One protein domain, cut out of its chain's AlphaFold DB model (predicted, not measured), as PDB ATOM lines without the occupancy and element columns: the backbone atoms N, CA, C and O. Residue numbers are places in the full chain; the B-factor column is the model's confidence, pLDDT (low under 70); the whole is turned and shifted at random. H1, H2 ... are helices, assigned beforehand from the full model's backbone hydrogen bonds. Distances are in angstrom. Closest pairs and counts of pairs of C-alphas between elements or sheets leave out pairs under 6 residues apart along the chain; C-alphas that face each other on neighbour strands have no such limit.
ATOM      1  N   GLY A  26     341.255 253.013 169.703       83.50
ATOM      2  CA  GLY A  26     339.808 252.991 169.460       83.50
ATOM      3  C   GLY A  26     339.425 252.279 168.155       83.50
ATOM      4  O   GLY A  26     338.416 251.572 168.098       83.50
ATOM      5  N   PHE A  27     340.261 252.380 167.117       88.44
ATOM      6  CA  PHE A  27     340.038 251.657 165.864       88.44
ATOM      7  C   PHE A  27     340.309 250.158 166.023       88.44
ATOM      8  O   PHE A  27     339.518 249.340 165.552       88.44
ATOM      9  N   ALA A  28     341.356 249.771 166.759       90.69
ATOM     10  CA  ALA A  28     341.611 248.361 167.058       90.69
ATOM     11  C   ALA A  28     340.438 247.691 167.800       90.69
ATOM     12  O   ALA A  28     340.078 246.563 167.467       90.69
ATOM     13  N   LEU A  29     339.780 248.394 168.730       91.44
ATOM     14  CA  LEU A  29     338.547 247.911 169.369       91.44
ATOM     15  C   LEU A  29     337.414 247.680 168.360       91.44
ATOM     16  O   LEU A  29     336.698 246.684 168.449       91.44
ATOM     17  N   THR A  30     337.279 248.553 167.359       94.06
ATOM     18  CA  THR A  30     336.293 248.377 166.278       94.06
ATOM     19  C   THR A  30     336.556 247.093 165.491       94.06
ATOM     20  O   THR A  30     335.625 246.333 165.215       94.06
ATOM     21  N   ILE A  31     337.819 246.816 165.153       95.31
ATOM     22  CA  ILE A  31     338.196 245.568 164.475       95.31
ATOM     23  C   ILE A  31     337.915 244.364 165.385       95.31
ATOM     24  O   ILE A  31     337.303 243.395 164.936       95.31
ATOM     25  N   ALA A  32     338.304 244.426 166.661       94.81
ATOM     26  CA  ALA A  32     338.117 243.328 167.606       94.81
ATOM     27  C   ALA A  32     336.636 242.974 167.792       94.81
ATOM     28  O   ALA A  32     336.277 241.801 167.726       94.81
ATOM     29  N   ASN A  33     335.760 243.974 167.904       92.69
ATOM     30  CA  ASN A  33     334.315 243.762 168.006       92.69
ATOM     31  C   ASN A  33     333.721 243.083 166.763       92.69
ATOM     32  O   ASN A  33     332.815 242.263 166.890       92.69
ATOM     33  N   ARG A  34     334.257 243.350 165.563       96.06
ATOM     34  CA  ARG A  34     333.855 242.638 164.332       96.06
ATOM     35  C   ARG A  34     334.347 241.192 164.293       96.06
ATOM     36  O   ARG A  34     333.739 240.358 163.628       96.06
ATOM     37  N   LEU A  35     335.452 240.894 164.973       96.25
ATOM     38  CA  LEU A  35     336.016 239.546 165.073       96.25
ATOM     39  C   LEU A  35     335.423 238.739 166.237       96.25
ATOM     40  O   LEU A  35     335.492 237.514 166.193       96.25
ATOM     41  N   ARG A  36     334.806 239.400 167.227       95.88
ATOM     42  CA  ARG A  36     334.191 238.793 168.421       95.88
ATOM     43  C   ARG A  36     333.280 237.590 168.121       95.88
ATOM     44  O   ARG A  36     333.401 236.605 168.839       95.88
ATOM     45  N   HIS A  46     335.004 235.033 179.337       96.31
ATOM     46  CA  HIS A  46     334.242 236.174 178.848       96.31
ATOM     47  C   HIS A  46     334.862 236.737 177.569       96.31
ATOM     48  O   HIS A  46     336.075 236.909 177.453       96.31
ATOM     49  N   ALA A  47     334.015 237.079 176.597       96.06
ATOM     50  CA  ALA A  47     334.484 237.631 175.327       96.06
ATOM     51  C   ALA A  47     335.228 238.964 175.509       96.06
ATOM     52  O   ALA A  47     336.180 239.238 174.785       96.06
ATOM     53  N   ASP A  48     334.794 239.792 176.462       95.19
ATOM     54  CA  ASP A  48     335.396 241.102 176.714       95.19
ATOM     55  C   ASP A  48     336.801 240.975 177.317       95.19
ATOM     56  O   ASP A  48     337.699 241.724 176.933       95.19
ATOM     57  N   ASP A  49     337.027 239.955 178.148       96.06
ATOM     58  CA  ASP A  49     338.351 239.573 178.641       96.06
ATOM     59  C   ASP A  49     339.266 239.146 177.484       96.06
ATOM     60  O   ASP A  49     340.361 239.689 177.318       96.06
ATOM     61  N   ALA A  50     338.790 238.234 176.625       96.75
ATOM     62  CA  ALA A  50     339.530 237.763 175.451       96.75
ATOM     63  C   ALA A  50     339.901 238.913 174.501       96.75
ATOM     64  O   ALA A  50     341.055 239.035 174.079       96.75
ATOM     65  N   VAL A  51     338.934 239.785 174.195       95.88
ATOM     66  CA  VAL A  51     339.130 240.967 173.348       95.88
ATOM     67  C   VAL A  51     340.152 241.910 173.968       95.88
ATOM     68  O   VAL A  51     341.085 242.323 173.279       95.88
ATOM     69  N   ARG A  52     340.012 242.250 175.252       93.62
ATOM     70  CA  ARG A  52     340.880 243.233 175.908       93.62
ATOM     71  C   ARG A  52     342.309 242.717 176.080       93.62
ATOM     72  O   ARG A  52     343.243 243.474 175.820       93.62
ATOM     73  N   GLY A  53     342.481 241.440 176.417       94.06
ATOM     74  CA  GLY A  53     343.798 240.803 176.488       94.06
ATOM     75  C   GLY A  53     344.489 240.723 175.122       94.06
ATOM     76  O   GLY A  53     345.648 241.114 174.979       94.06
ATOM     77  N   CYS A  54     343.762 240.309 174.079       96.75
ATOM     78  CA  CYS A  54     344.320 240.211 172.725       96.75
ATOM     79  C   CYS A  54     344.574 241.580 172.076       96.75
ATOM     80  O   CYS A  54     345.480 241.718 171.253       96.75
ATOM     81  N   LEU A  55     343.811 242.609 172.458       94.38
ATOM     82  CA  LEU A  55     343.992 243.975 171.975       94.38
ATOM     83  C   LEU A  55     345.389 244.517 172.303       94.38
ATOM     84  O   LEU A  55     346.027 245.107 171.434       94.38
ATOM     85  N   GLY A  56     345.884 244.296 173.525       92.62
ATOM     86  CA  GLY A  56     347.223 244.743 173.928       92.62
ATOM     87  C   GLY A  56     348.332 244.114 173.077       92.62
ATOM     88  O   GLY A  56     349.232 244.811 172.605       92.62
ATOM     89  N   ILE A  57     348.220 242.811 172.807       95.94
ATOM     90  CA  ILE A  57     349.148 242.057 171.949       95.94
ATOM     91  C   ILE A  57     349.110 242.591 170.509       95.94
ATOM     92  O   ILE A  57     350.152 242.845 169.898       95.94
ATOM     93  N   ALA A  58     347.909 242.821 169.975       96.38
ATOM     94  CA  ALA A  58     347.723 243.361 168.633       96.38
ATOM     95  C   ALA A  58     348.324 244.772 168.483       96.38
ATOM     96  O   ALA A  58     349.008 245.059 167.499       96.38
ATOM     97  N   LEU A  59     348.126 245.641 169.477       93.62
ATOM     98  CA  LEU A  59     348.685 246.995 169.486       93.62
ATOM     99  C   LEU A  59     350.212 246.998 169.622       93.62
ATOM    100  O   LEU A  59     350.881 247.786 168.949       93.62
ATOM    101  N   LYS A  60     350.776 246.086 170.426       94.31
ATOM    102  CA  LYS A  60     352.230 245.865 170.492       94.31
ATOM    103  C   LYS A  60     352.781 245.513 169.112       94.31
ATOM    104  O   LYS A  60     353.733 246.144 168.659       94.31
ATOM    105  N   ARG A  61     352.146 244.575 168.401       95.81
ATOM    106  CA  ARG A  61     352.544 244.228 167.030       95.81
ATOM    107  C   ARG A  61     352.446 245.416 166.075       95.81
ATOM    108  O   ARG A  61     353.393 245.672 165.341       95.81
ATOM    109  N   ALA A  62     351.331 246.142 166.072       94.62
ATOM    110  CA  ALA A  62     351.159 247.302 165.197       94.62
ATOM    111  C   ALA A  62     352.265 248.353 165.417       94.62
ATOM    112  O   ALA A  62     352.851 248.853 164.455       94.62
ATOM    113  N   SER A  63     352.619 248.584 166.685       91.69
ATOM    114  CA  SER A  63     353.697 249.490 167.089       91.69
ATOM    115  C   SER A  63     355.076 249.017 166.614       91.69
ATOM    116  O   SER A  63     355.855 249.834 166.130       91.69
ATOM    117  N   LEU A  64     355.364 247.707 166.669       92.81
ATOM    118  CA  LEU A  64     356.612 247.125 166.137       92.81
ATOM    119  C   LEU A  64     356.801 247.389 164.636       92.81
ATOM    120  O   LEU A  64     357.931 247.491 164.168       92.81
ATOM    121  N   PHE A  65     355.705 247.512 163.885       92.06
ATOM    122  CA  PHE A  65     355.724 247.860 162.462       92.06
ATOM    123  C   PHE A  65     355.485 249.356 162.197       92.06
ATOM    124  O   PHE A  65     355.307 249.737 161.043       92.06
ATOM    125  N   SER A  66     355.448 250.189 163.244       89.19
ATOM    126  CA  SER A  66     355.228 251.640 163.160       89.19
ATOM    127  C   SER A  66     354.012 252.032 162.308       89.19
ATOM    128  O   SER A  66     354.069 252.969 161.512       89.19
ATOM    129  N   ARG A  67     352.897 251.308 162.467       92.06
ATOM    130  CA  ARG A  67     351.653 251.540 161.712       92.06
ATOM    131  C   ARG A  67     350.407 251.440 162.588       92.06
ATOM    132  O   ARG A  67     350.448 250.904 163.693       92.06
ATOM    133  N   ALA A  68     349.279 251.891 162.045       91.12
ATOM    134  CA  ALA A  68     347.963 251.652 162.627       91.12
ATOM    135  C   ALA A  68     347.645 250.139 162.719       91.12
ATOM    136  O   ALA A  68     348.151 249.345 161.911       91.12
ATOM    137  N   PRO A  69     346.811 249.722 163.688       93.81
ATOM    138  CA  PRO A  69     346.378 248.337 163.841       93.81
ATOM    139  C   PRO A  69     345.524 247.867 162.657       93.81
ATOM    140  O   PRO A  69     344.665 248.589 162.151       93.81
ATOM    141  N   VAL A  70     345.740 246.621 162.235       95.50
ATOM    142  CA  VAL A  70     345.011 245.959 161.145       95.50
ATOM    143  C   VAL A  70     344.440 244.619 161.609       95.50
ATOM    144  O   VAL A  70     344.816 244.081 162.649       95.50
ATOM    145  N   VAL A  71     343.554 244.026 160.803       97.19
ATOM    146  CA  VAL A  71     342.906 242.739 161.117       97.19
ATOM    147  C   VAL A  71     343.901 241.626 161.464       97.19
ATOM    148  O   VAL A  71     343.631 240.809 162.343       97.19
ATOM    149  N   HIS A  72     345.074 241.609 160.826       97.88
ATOM    150  CA  HIS A  72     346.095 240.586 161.049       97.88
ATOM    151  C   HIS A  72     346.728 240.641 162.440       97.88
ATOM    152  O   HIS A  72     347.158 239.603 162.932       97.88
ATOM    153  N   ASP A  73     346.746 241.803 163.097       97.75
ATOM    154  CA  ASP A  73     347.288 241.911 164.455       97.75
ATOM    155  C   ASP A  73     346.426 241.160 165.459       97.75
ATOM    156  O   ASP A  73     346.920 240.350 166.240       97.75
ATOM    157  N   LEU A  74     345.115 241.384 165.379       97.88
ATOM    158  CA  LEU A  74     344.137 240.689 166.206       97.88
ATOM    159  C   LEU A  74     344.007 239.226 165.801       97.88
ATOM    160  O   LEU A  74     343.870 238.373 166.667       97.88
ATOM    161  N   THR A  75     344.108 238.923 164.503       98.25
ATOM    162  CA  THR A  75     344.094 237.536 164.022       98.25
ATOM    163  C   THR A  75     345.202 236.731 164.691       98.25
ATOM    164  O   THR A  75     344.934 235.660 165.227       98.25
ATOM    165  N   ILE A  76     346.428 237.261 164.719       98.50
ATOM    166  CA  ILE A  76     347.555 236.604 165.388       98.50
ATOM    167  C   ILE A  76     347.289 236.476 166.889       98.50
ATOM    168  O   ILE A  76     347.400 235.372 167.412       98.50
ATOM    169  N   ALA A  77     346.881 237.556 167.563       98.19
ATOM    170  CA  ALA A  77     346.628 237.536 169.004       98.19
ATOM    171  C   ALA A  77     345.558 236.501 169.412       98.19
ATOM    172  O   ALA A  77     345.767 235.741 170.355       98.19
ATOM    173  N   PHE A  78     344.449 236.413 168.672       98.56
ATOM    174  CA  PHE A  78     343.411 235.412 168.927       98.56
ATOM    175  C   PHE A  78     343.865 233.988 168.589       98.56
ATOM    176  O   PHE A  78     343.485 233.053 169.291       98.56
ATOM    177  N   THR A  79     344.694 233.813 167.556       98.56
ATOM    178  CA  THR A  79     345.188 232.488 167.142       98.56
ATOM    179  C   THR A  79     346.163 231.907 168.163       98.56
ATOM    180  O   THR A  79     345.999 230.759 168.557       98.56
ATOM    181  N   ILE A  80     347.142 232.684 168.648       98.44
ATOM    182  CA  ILE A  80     348.143 232.167 169.604       98.44
ATOM    183  C   ILE A  80     347.512 231.734 170.935       98.44
ATOM    184  O   ILE A  80     347.989 230.793 171.559       98.44
ATOM    185  N   TRP A  81     346.405 232.374 171.327       98.44
ATOM    186  CA  TRP A  81     345.606 232.009 172.501       98.44
ATOM    187  C   TRP A  81     344.464 231.029 172.186       98.44
ATOM    188  O   TRP A  81     343.632 230.736 173.044       98.44
ATOM    189  N   GLY A  82     344.406 230.498 170.963       98.19
ATOM    190  CA  GLY A  82     343.443 229.467 170.576       98.19
ATOM    191  C   GLY A  82     341.982 229.908 170.615       98.19
ATOM    192  O   GLY A  82     341.098 229.065 170.690       98.19
ATOM    193  N   PHE A  83     341.692 231.210 170.576       98.50
ATOM    194  CA  PHE A  83     340.311 231.699 170.564       98.50
ATOM    195  C   PHE A  83     339.615 231.487 169.214       98.50
ATOM    196  O   PHE A  83     338.402 231.619 169.139       98.50
ATOM    197  N   TYR A  84     340.349 231.165 168.146       98.25
ATOM    198  CA  TYR A  84     339.768 230.757 166.860       98.25
ATOM    199  C   TYR A  84     339.645 229.244 166.689       98.25
ATOM    200  O   TYR A  84     339.139 228.798 165.663       98.25
ATOM    201  N   ASP A  85     340.074 228.462 167.675       97.75
ATOM    202  CA  ASP A  85     339.928 227.014 167.654       97.75
ATOM    203  C   ASP A  85     338.688 226.614 168.471       97.75
ATOM    204  O   ASP A  85     338.601 226.986 169.643       97.75
ATOM    205  N   PRO A  86     337.713 225.879 167.905       96.75
ATOM    206  CA  PRO A  86     336.614 225.311 168.686       96.75
ATOM    207  C   PRO A  86     337.076 224.267 169.713       96.75
ATOM    208  O   PRO A  86     336.375 224.054 170.702       96.75
ATOM    209  N   ASN A  87     338.235 223.635 169.499       96.94
ATOM    210  CA  ASN A  87     338.795 222.582 170.347       96.94
ATOM    211  C   ASN A  87     340.267 222.878 170.710       96.94
ATOM    212  O   ASN A  87     341.157 222.101 170.354       96.94
ATOM    213  N   PRO A  88     340.548 223.989 171.420       97.38
ATOM    214  CA  PRO A  88     341.912 224.368 171.765       97.38
ATOM    215  C   PRO A  88     342.542 223.356 172.742       97.38
ATOM    216  O   PRO A  88     341.819 222.703 173.502       97.38
ATOM    217  N   PRO A  89     343.886 223.251 172.799       97.81
ATOM    218  CA  PRO A  89     344.573 222.408 173.778       97.81
ATOM    219  C   PRO A  89     344.115 222.689 175.215       97.81
ATOM    220  O   PRO A  89     344.055 223.842 175.638       97.81
ATOM    221  N   ALA A  90     343.804 221.641 175.982       96.62
ATOM    222  CA  ALA A  90     343.257 221.789 177.334       96.62
ATOM    223  C   ALA A  90     344.205 222.538 178.287       96.62
ATOM    224  O   ALA A  90     343.760 223.295 179.148       96.62
ATOM    225  N   ASP A  91     345.512 222.362 178.107       97.19
ATOM    226  CA  ASP A  91     346.540 223.079 178.855       97.19
ATOM    227  C   ASP A  91     346.591 224.572 178.490       97.19
ATOM    228  O   ASP A  91     346.721 225.406 179.381       97.19
ATOM    229  N   LEU A  92     346.382 224.936 177.221       98.06
ATOM    230  CA  LEU A  92     346.208 226.333 176.814       98.06
ATOM    231  C   LEU A  92     344.963 226.958 177.463       98.06
ATOM    232  O   LEU A  92     345.036 228.080 177.965       98.06
ATOM    233  N   VAL A  93     343.832 226.240 177.500       97.44
ATOM    234  CA  VAL A  93     342.610 226.713 178.184       97.44
ATOM    235  C   VAL A  93     342.873 226.957 179.671       97.44
ATOM    236  O   VAL A  93     342.456 227.983 180.212       97.44
ATOM    237  N   ALA A  94     343.616 226.058 180.323       96.56
ATOM    238  CA  ALA A  94     343.998 226.210 181.724       96.56
ATOM    239  C   ALA A  94     344.849 227.471 181.969       96.56
ATOM    240  O   ALA A  94     344.663 228.128 182.991       96.56
ATOM    241  N   GLU A  95     345.717 227.866 181.029       96.94
ATOM    242  CA  GLU A  95     346.481 229.120 181.137       96.94
ATOM    243  C   GLU A  95     345.636 230.379 180.892       96.94
ATOM    244  O   GLU A  95     345.954 231.439 181.453       96.94
ATOM    245  N   ARG A  96     344.577 230.293 180.069       96.38
ATOM    246  CA  ARG A  96     343.684 231.432 179.786       96.38
ATOM    247  C   ARG A  96     342.945 231.885 181.032       96.38
ATOM    248  O   ARG A  96     342.908 233.084 181.295       96.38
ATOM    249  N   GLY A  97     342.414 230.943 181.812       91.50
ATOM    250  CA  GLY A  97     341.638 231.216 183.023       91.50
ATOM    251  C   GLY A  97     342.269 232.273 183.942       91.50
ATOM    252  O   GLY A  97     341.702 233.353 184.090       91.50
ATOM    253  N   PRO A  98     343.447 232.025 184.541       93.56
ATOM    254  CA  PRO A  98     344.073 232.977 185.456       93.56
ATOM    255  C   PRO A  98     344.571 234.262 184.775       93.56
ATOM    256  O   PRO A  98     344.676 235.281 185.450       93.56
ATOM    257  N   ARG A  99     344.879 234.245 183.470       94.62
ATOM    258  CA  ARG A  99     345.476 235.405 182.775       94.62
ATOM    259  C   ARG A  99     344.472 236.371 182.176       94.62
ATOM    260  O   ARG A  99     344.756 237.560 182.111       94.62
ATOM    261  N   PHE A 100     343.349 235.864 181.686       95.75
ATOM    262  CA  PHE A 100     342.341 236.677 181.013       95.75
ATOM    263  C   PHE A 100     341.225 237.111 181.957       95.75
ATOM    264  O   PHE A 100     340.593 238.129 181.693       95.75
ATOM    265  N   LYS A 101     340.991 236.389 183.059       93.31
ATOM    266  CA  LYS A 101     339.889 236.681 183.980       93.31
ATOM    267  C   LYS A 101     339.917 238.131 184.466       93.31
ATOM    268  O   LYS A 101     340.846 238.547 185.155       93.31
ATOM    269  N   GLY A 102     338.855 238.869 184.148       90.94
ATOM    270  CA  GLY A 102     338.644 240.249 184.586       90.94
ATOM    271  C   GLY A 102     339.431 241.303 183.802       90.94
ATOM    272  O   GLY A 102     339.268 242.493 184.072       90.94
ATOM    273  N   VAL A 103     340.237 240.911 182.808       92.19
ATOM    274  CA  VAL A 103     341.034 241.839 181.984       92.19
ATOM    275  C   VAL A 103     340.153 242.847 181.239       92.19
ATOM    276  O   VAL A 103     340.588 243.965 180.969       92.19
ATOM    277  N   GLY A 104     338.906 242.492 180.925       87.06
ATOM    278  CA  GLY A 104     337.928 243.360 180.272       87.06
ATOM    279  C   GLY A 104     337.499 244.567 181.113       87.06
ATOM    280  O   GLY A 104     336.975 245.539 180.566       87.06
ATOM    281  N   HIS A 105     337.735 244.552 182.425       87.12
ATOM    282  CA  HIS A 105     337.394 245.661 183.309       87.12
ATOM    283  C   HIS A 105     338.430 246.794 183.223       87.12
ATOM    284  O   HIS A 105     339.639 246.571 183.212       87.12
ATOM    285  N   ALA A 106     337.964 248.048 183.225       71.31
ATOM    286  CA  ALA A 106     338.810 249.228 183.007       71.31
ATOM    287  C   ALA A 106     339.974 249.383 184.009       71.31
ATOM    288  O   ALA A 106     340.984 250.001 183.676       71.31
ATOM    289  N   HIS A 107     339.851 248.814 185.211       75.12
ATOM    290  CA  HIS A 107     340.863 248.894 186.268       75.12
ATOM    291  C   HIS A 107     341.983 247.842 186.144       75.12
ATOM    292  O   HIS A 107     342.997 247.977 186.821       75.12
ATOM    293  N   HIS A 108     341.853 246.856 185.247       77.81
ATOM    294  CA  HIS A 108     342.817 245.757 185.060       77.81
ATOM    295  C   HIS A 108     343.813 246.035 183.923       77.81
ATOM    296  O   HIS A 108     344.117 245.197 183.067       77.81
ATOM    297  N   TYR A 109     344.302 247.277 183.870       73.44
ATOM    298  CA  TYR A 109     345.290 247.695 182.877       73.44
ATOM    299  C   TYR A 109     346.592 246.886 182.988       73.44
ATOM    300  O   TYR A 109     347.194 246.541 181.970       73.44
ATOM    301  N   THR A 110     347.013 246.564 184.211       81.19
ATOM    302  CA  THR A 110     348.261 245.843 184.487       81.19
ATOM    303  C   THR A 110     348.235 244.430 183.909       81.19
ATOM    304  O   THR A 110     349.214 243.989 183.311       81.19
ATOM    305  N   GLU A 111     347.106 243.742 184.014       85.94
ATOM    306  CA  GLU A 111     346.902 242.387 183.510       85.94
ATOM    307  C   GLU A 111     346.863 242.369 181.978       85.94
ATOM    308  O   GLU A 111     347.542 241.556 181.343       85.94
ATOM    309  N   ALA A 112     346.167 243.335 181.362       85.69
ATOM    310  CA  ALA A 112     346.202 243.521 179.910       85.69
ATOM    311  C   ALA A 112     347.631 243.792 179.407       85.69
ATOM    312  O   ALA A 112     348.035 243.316 178.341       85.69
ATOM    313  N   ARG A 113     348.416 244.554 180.179       86.56
ATOM    314  CA  ARG A 113     349.807 244.858 179.847       86.56
ATOM    315  C   ARG A 113     350.712 243.637 179.992       86.56
ATOM    316  O   ARG A 113     351.518 243.401 179.096       86.56
ATOM    317  N   ALA A 114     350.539 242.845 181.048       91.56
ATOM    318  CA  ALA A 114     351.286 241.610 181.259       91.56
ATOM    319  C   ALA A 114     351.114 240.644 180.076       91.56
ATOM    320  O   ALA A 114     352.105 240.149 179.544       91.56
ATOM    321  N   LEU A 115     349.883 240.466 179.581       94.06
ATOM    322  CA  LEU A 115     349.607 239.665 178.381       94.06
ATOM    323  C   LEU A 115     350.350 240.176 177.136       94.06
ATOM    324  O   LEU A 115     350.902 239.387 176.368       94.06
ATOM    325  N   ALA A 116     350.381 241.496 176.929       92.75
ATOM    326  CA  ALA A 116     351.120 242.094 175.820       92.75
ATOM    327  C   ALA A 116     352.635 241.892 175.965       92.75
ATOM    328  O   ALA A 116     353.318 241.612 174.977       92.75
ATOM    329  N   ASP A 117     353.174 242.027 177.174       92.25
ATOM    330  CA  ASP A 117     354.608 241.899 177.434       92.25
ATOM    331  C   ASP A 117     355.093 240.446 177.281       92.25
ATOM    332  O   ASP A 117     356.175 240.251 176.729       92.25
ATOM    333  N   MET A 118     354.263 239.450 177.620       94.69
ATOM    334  CA  MET A 118     354.559 238.019 177.425       94.69
ATOM    335  C   MET A 118     354.773 237.630 175.957       94.69
ATOM    336  O   MET A 118     355.658 236.832 175.664       94.69
ATOM    337  N   ALA A 119     353.998 238.205 175.029       95.69
ATOM    338  CA  ALA A 119     354.043 237.819 173.620       95.69
ATOM    339  C   ALA A 119     355.446 238.056 173.010       95.69
ATOM    340  O   ALA A 119     355.853 239.224 172.879       95.69
ATOM    341  N   PRO A 120     356.182 237.002 172.599       97.69
ATOM    342  CA  PRO A 120     357.544 237.143 172.100       97.69
ATOM    343  C   PRO A 120     357.596 237.952 170.807       97.69
ATOM    344  O   PRO A 120     356.767 237.773 169.913       97.69
ATOM    345  N   GLU A 121     358.613 238.804 170.654       96.88
ATOM    346  CA  GLU A 121     358.781 239.586 169.421       96.88
ATOM    347  C   GLU A 121     358.900 238.682 168.184       96.88
ATOM    348  O   GLU A 121     358.341 239.008 167.139       96.88
ATOM    349  N   ALA A 122     359.555 237.522 168.310       98.00
ATOM    350  CA  ALA A 122     359.650 236.534 167.236       98.00
ATOM    351  C   ALA A 122     358.260 236.121 166.725       98.00
ATOM    352  O   ALA A 122     358.009 236.180 165.520       98.00
ATOM    353  N   THR A 123     357.324 235.819 167.631       98.31
ATOM    354  CA  THR A 123     355.922 235.551 167.289       98.31
ATOM    355  C   THR A 123     355.267 236.764 166.642       98.31
ATOM    356  O   THR A 123     354.616 236.656 165.603       98.31
ATOM    357  N   LEU A 124     355.477 237.954 167.212       97.81
ATOM    358  CA  LEU A 124     354.909 239.199 166.695       97.81
ATOM    359  C   LEU A 124     355.524 239.665 165.376       97.81
ATOM    360  O   LEU A 124     355.021 240.641 164.825       97.81
ATOM    361  N   ARG A 125     356.544 238.995 164.836       98.06
ATOM    362  CA  ARG A 125     357.049 239.218 163.472       98.06
ATOM    363  C   ARG A 125     356.505 238.215 162.453       98.06
ATOM    364  O   ARG A 125     356.575 238.490 161.258       98.06
ATOM    365  N   MET A 126     355.899 237.110 162.893       98.44
ATOM    366  CA  MET A 126     355.288 236.111 162.005       98.44
ATOM    367  C   MET A 126     354.077 236.683 161.250       98.44
ATOM    368  O   MET A 126     353.435 237.634 161.695       98.44
ATOM    369  N   ASN A 127     353.732 236.116 160.098       97.75
ATOM    370  CA  ASN A 127     352.449 236.374 159.437       97.75
ATOM    371  C   ASN A 127     351.349 235.417 159.963       97.75
ATOM    372  O   ASN A 127     351.669 234.421 160.619       97.75
ATOM    373  N   PRO A 128     350.054 235.685 159.697       98.06
ATOM    374  CA  PRO A 128     348.964 234.842 160.193       98.06
ATOM    375  C   PRO A 128     349.080 233.366 159.790       98.06
ATOM    376  O   PRO A 128     348.785 232.496 160.601       98.06
ATOM    377  N   GLN A 129     349.543 233.067 158.573       98.12
ATOM    378  CA  GLN A 129     349.696 231.693 158.083       98.12
ATOM    379  C   GLN A 129     350.785 230.933 158.848       98.12
ATOM    380  O   GLN A 129     350.595 229.774 159.203       98.12
ATOM    381  N   GLN A 130     351.911 231.587 159.140       98.50
ATOM    382  CA  GLN A 130     352.992 231.008 159.937       98.50
ATOM    383  C   GLN A 130     352.529 230.711 161.367       98.50
ATOM    384  O   GLN A 130     352.864 229.659 161.910       98.50
ATOM    385  N   VAL A 131     351.754 231.618 161.972       98.38
ATOM    386  CA  VAL A 131     351.186 231.411 163.313       98.38
ATOM    387  C   VAL A 131     350.188 230.256 163.295       98.38
ATOM    388  O   VAL A 131     350.288 229.364 164.133       98.38
ATOM    389  N   GLN A 132     349.295 230.218 162.303       97.94
ATOM    390  CA  GLN A 132     348.323 229.138 162.139       97.94
ATOM    391  C   GLN A 132     348.991 227.770 161.957       97.94
ATOM    392  O   GLN A 132     348.480 226.784 162.467       97.94
ATOM    393  N   ALA A 133     350.121 227.700 161.248       98.25
ATOM    394  CA  ALA A 133     350.867 226.456 161.059       98.25
ATOM    395  C   ALA A 133     351.642 226.015 162.315       98.25
ATOM    396  O   ALA A 133     351.931 224.833 162.483       98.25
ATOM    397  N   ALA A 134     352.031 226.958 163.178       98.19
ATOM    398  CA  ALA A 134     352.724 226.672 164.433       98.19
ATOM    399  C   ALA A 134     351.756 226.279 165.562       98.19
ATOM    400  O   ALA A 134     352.101 225.477 166.432       98.19
ATOM    401  N   TYR A 135     350.557 226.853 165.548       98.12
ATOM    402  CA  TYR A 135     349.450 226.495 166.421       98.12
ATOM    403  C   TYR A 135     348.792 225.174 165.956       98.12
ATOM    404  O   TYR A 135     348.699 224.940 164.754       98.12
ATOM    405  N   PRO A 136     348.318 224.291 166.857       97.56
ATOM    406  CA  PRO A 136     348.409 224.372 168.316       97.56
ATOM    407  C   PRO A 136     349.733 223.850 168.894       97.56
ATOM    408  O   PRO A 136     350.031 224.119 170.054       97.56
ATOM    409  N   GLY A 137     350.542 223.126 168.112       97.12
ATOM    410  CA  GLY A 137     351.686 222.351 168.618       97.12
ATOM    411  C   GLY A 137     352.768 223.157 169.346       97.12
ATOM    412  O   GLY A 137     353.480 222.599 170.174       97.12
ATOM    413  N   ARG A 138     352.882 224.462 169.071       97.62
ATOM    414  CA  ARG A 138     353.876 225.366 169.680       97.62
ATOM    415  C   ARG A 138     353.252 226.550 170.415       97.62
ATOM    416  O   ARG A 138     353.856 227.615 170.491       97.62
ATOM    417  N   TRP A 139     352.037 226.407 170.947       98.00
ATOM    418  CA  TRP A 139     351.327 227.536 171.560       98.00
ATOM    419  C   TRP A 139     352.116 228.216 172.694       98.00
ATOM    420  O   TRP A 139     352.087 229.437 172.768       98.00
ATOM    421  N   ARG A 140     352.879 227.466 173.506       98.06
ATOM    422  CA  ARG A 140     353.729 228.025 174.581       98.06
ATOM    423  C   ARG A 140     354.805 228.962 174.042       98.06
ATOM    424  O   ARG A 140     354.924 230.095 174.492       98.06
ATOM    425  N   GLU A 141     355.519 228.528 173.003       97.94
ATOM    426  CA  GLU A 141     356.499 229.369 172.303       97.94
ATOM    427  C   GLU A 141     355.833 230.610 171.696       97.94
ATOM    428  O   GLU A 141     356.402 231.699 171.720       97.94
ATOM    429  N   LEU A 142     354.618 230.462 171.157       98.25
ATOM    430  CA  LEU A 142     353.892 231.567 170.539       98.25
ATOM    431  C   LEU A 142     353.425 232.610 171.570       98.25
ATOM    432  O   LEU A 142     353.476 233.805 171.278       98.25
ATOM    433  N   THR A 143     352.978 232.190 172.754       97.38
ATOM    434  CA  THR A 143     352.465 233.088 173.802       97.38
ATOM    435  C   THR A 143     353.538 233.593 174.762       97.38
ATOM    436  O   THR A 143     353.317 234.624 175.397       97.38
ATOM    437  N   GLY A 144     354.686 232.915 174.847       95.69
ATOM    438  CA  GLY A 144     355.741 233.207 175.823       95.69
ATOM    439  C   GLY A 144     355.424 232.693 177.231       95.69
ATOM    440  O   GLY A 144     355.942 233.244 178.201       95.69
TER     441      GLY A 144
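What this domain is: This is residues 26 to 36 and 46 to 144 of the 145 residues of an uncharacterized protein of Acidimicrobiaceae bacterium (UniProt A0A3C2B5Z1). A rounded, compact globule of crossing helices has the longest helix, H2, running through its core, with H3 crossing it on one side and H5 crossing it on another. H1 packs across the earlier part of H2, H7 lies side by side with H3, H4 folds into a loose hairpin with H5, and the short H6 and H8 sit near each other close to H3. The class is all helix: 110 residues are printed, with eight named helices, H1 to H8 in chain order, and no named strand. The radius of gyration of the C-alphas is 12.6 A, and the C-alphas span 33 by 29 by 24 A.

Where its parts are: H2, residues 47 to 64, is 25.8 A long and goes from C-alpha 47 at (334.484, 237.631, 175.327) to C-alpha 64 at (356.612, 247.125, 166.137). H3 is residues 71 to 80, 14.5 A; H5 is residues 109 to 118, 14.5 A. H1, residues 26 to 36, 15.3 A, begins at C-alpha 26 at (339.808, 252.991, 169.460). H4 is residues 90 to 100, 15.4 A. H6 is residues 121 to 125, H7 residues 128 to 134, and H8 residues 139 to 143.

How they stand to each other: H2 and H3 are the hub, each touching four helices. They touch at a steep tilt of 63 degrees, opposite ways, closest at the C-alphas of Ala 58 and Asp 73, 4.4 A. H5 touches H2 along residues 52 to 60 of H2 alone, at a steep tilt of 55 degrees, the same way; the C-alphas of Ile 57 and Ala 116 are closest, 4.3 A. H3 and H5 are apart. H1 touches H2 at a steep tilt of 51 degrees, opposite ways, closest at the C-alphas of Ala 32 and Val 51, 6.3 A. H7 touches H3 at a shallow tilt of 12 degrees, the same way, with the C-alphas of Ile 76 and Pro 128 closest, 5.7 A. H4 and H5 form a hairpin at a steep tilt of 40 degrees, closest at the C-alphas of Arg 99 and Glu 111, 7.2 A. H6 and H8 only just touch, with 3 pairs of C-alphas within 8 A, those of Thr 123 and Leu 142 closest, 5.5 A. Every O i to N i+4 pair is within hydrogen-bond range in H1, H3, H5, H6, H7 and H8; in H2 it is 12 of 14, in H4 5 of 7.

The domain as a whole: The two C-alphas farthest apart are those of His 107 and Ala 133, 35.2 A. Residues 37 to 45 are not printed; C-alphas 36 and 46 are 10.8 A apart across the cut. Of the links printed whole, none is long. The mean pLDDT of the printed part is 94.4, and no printed residue is under 70.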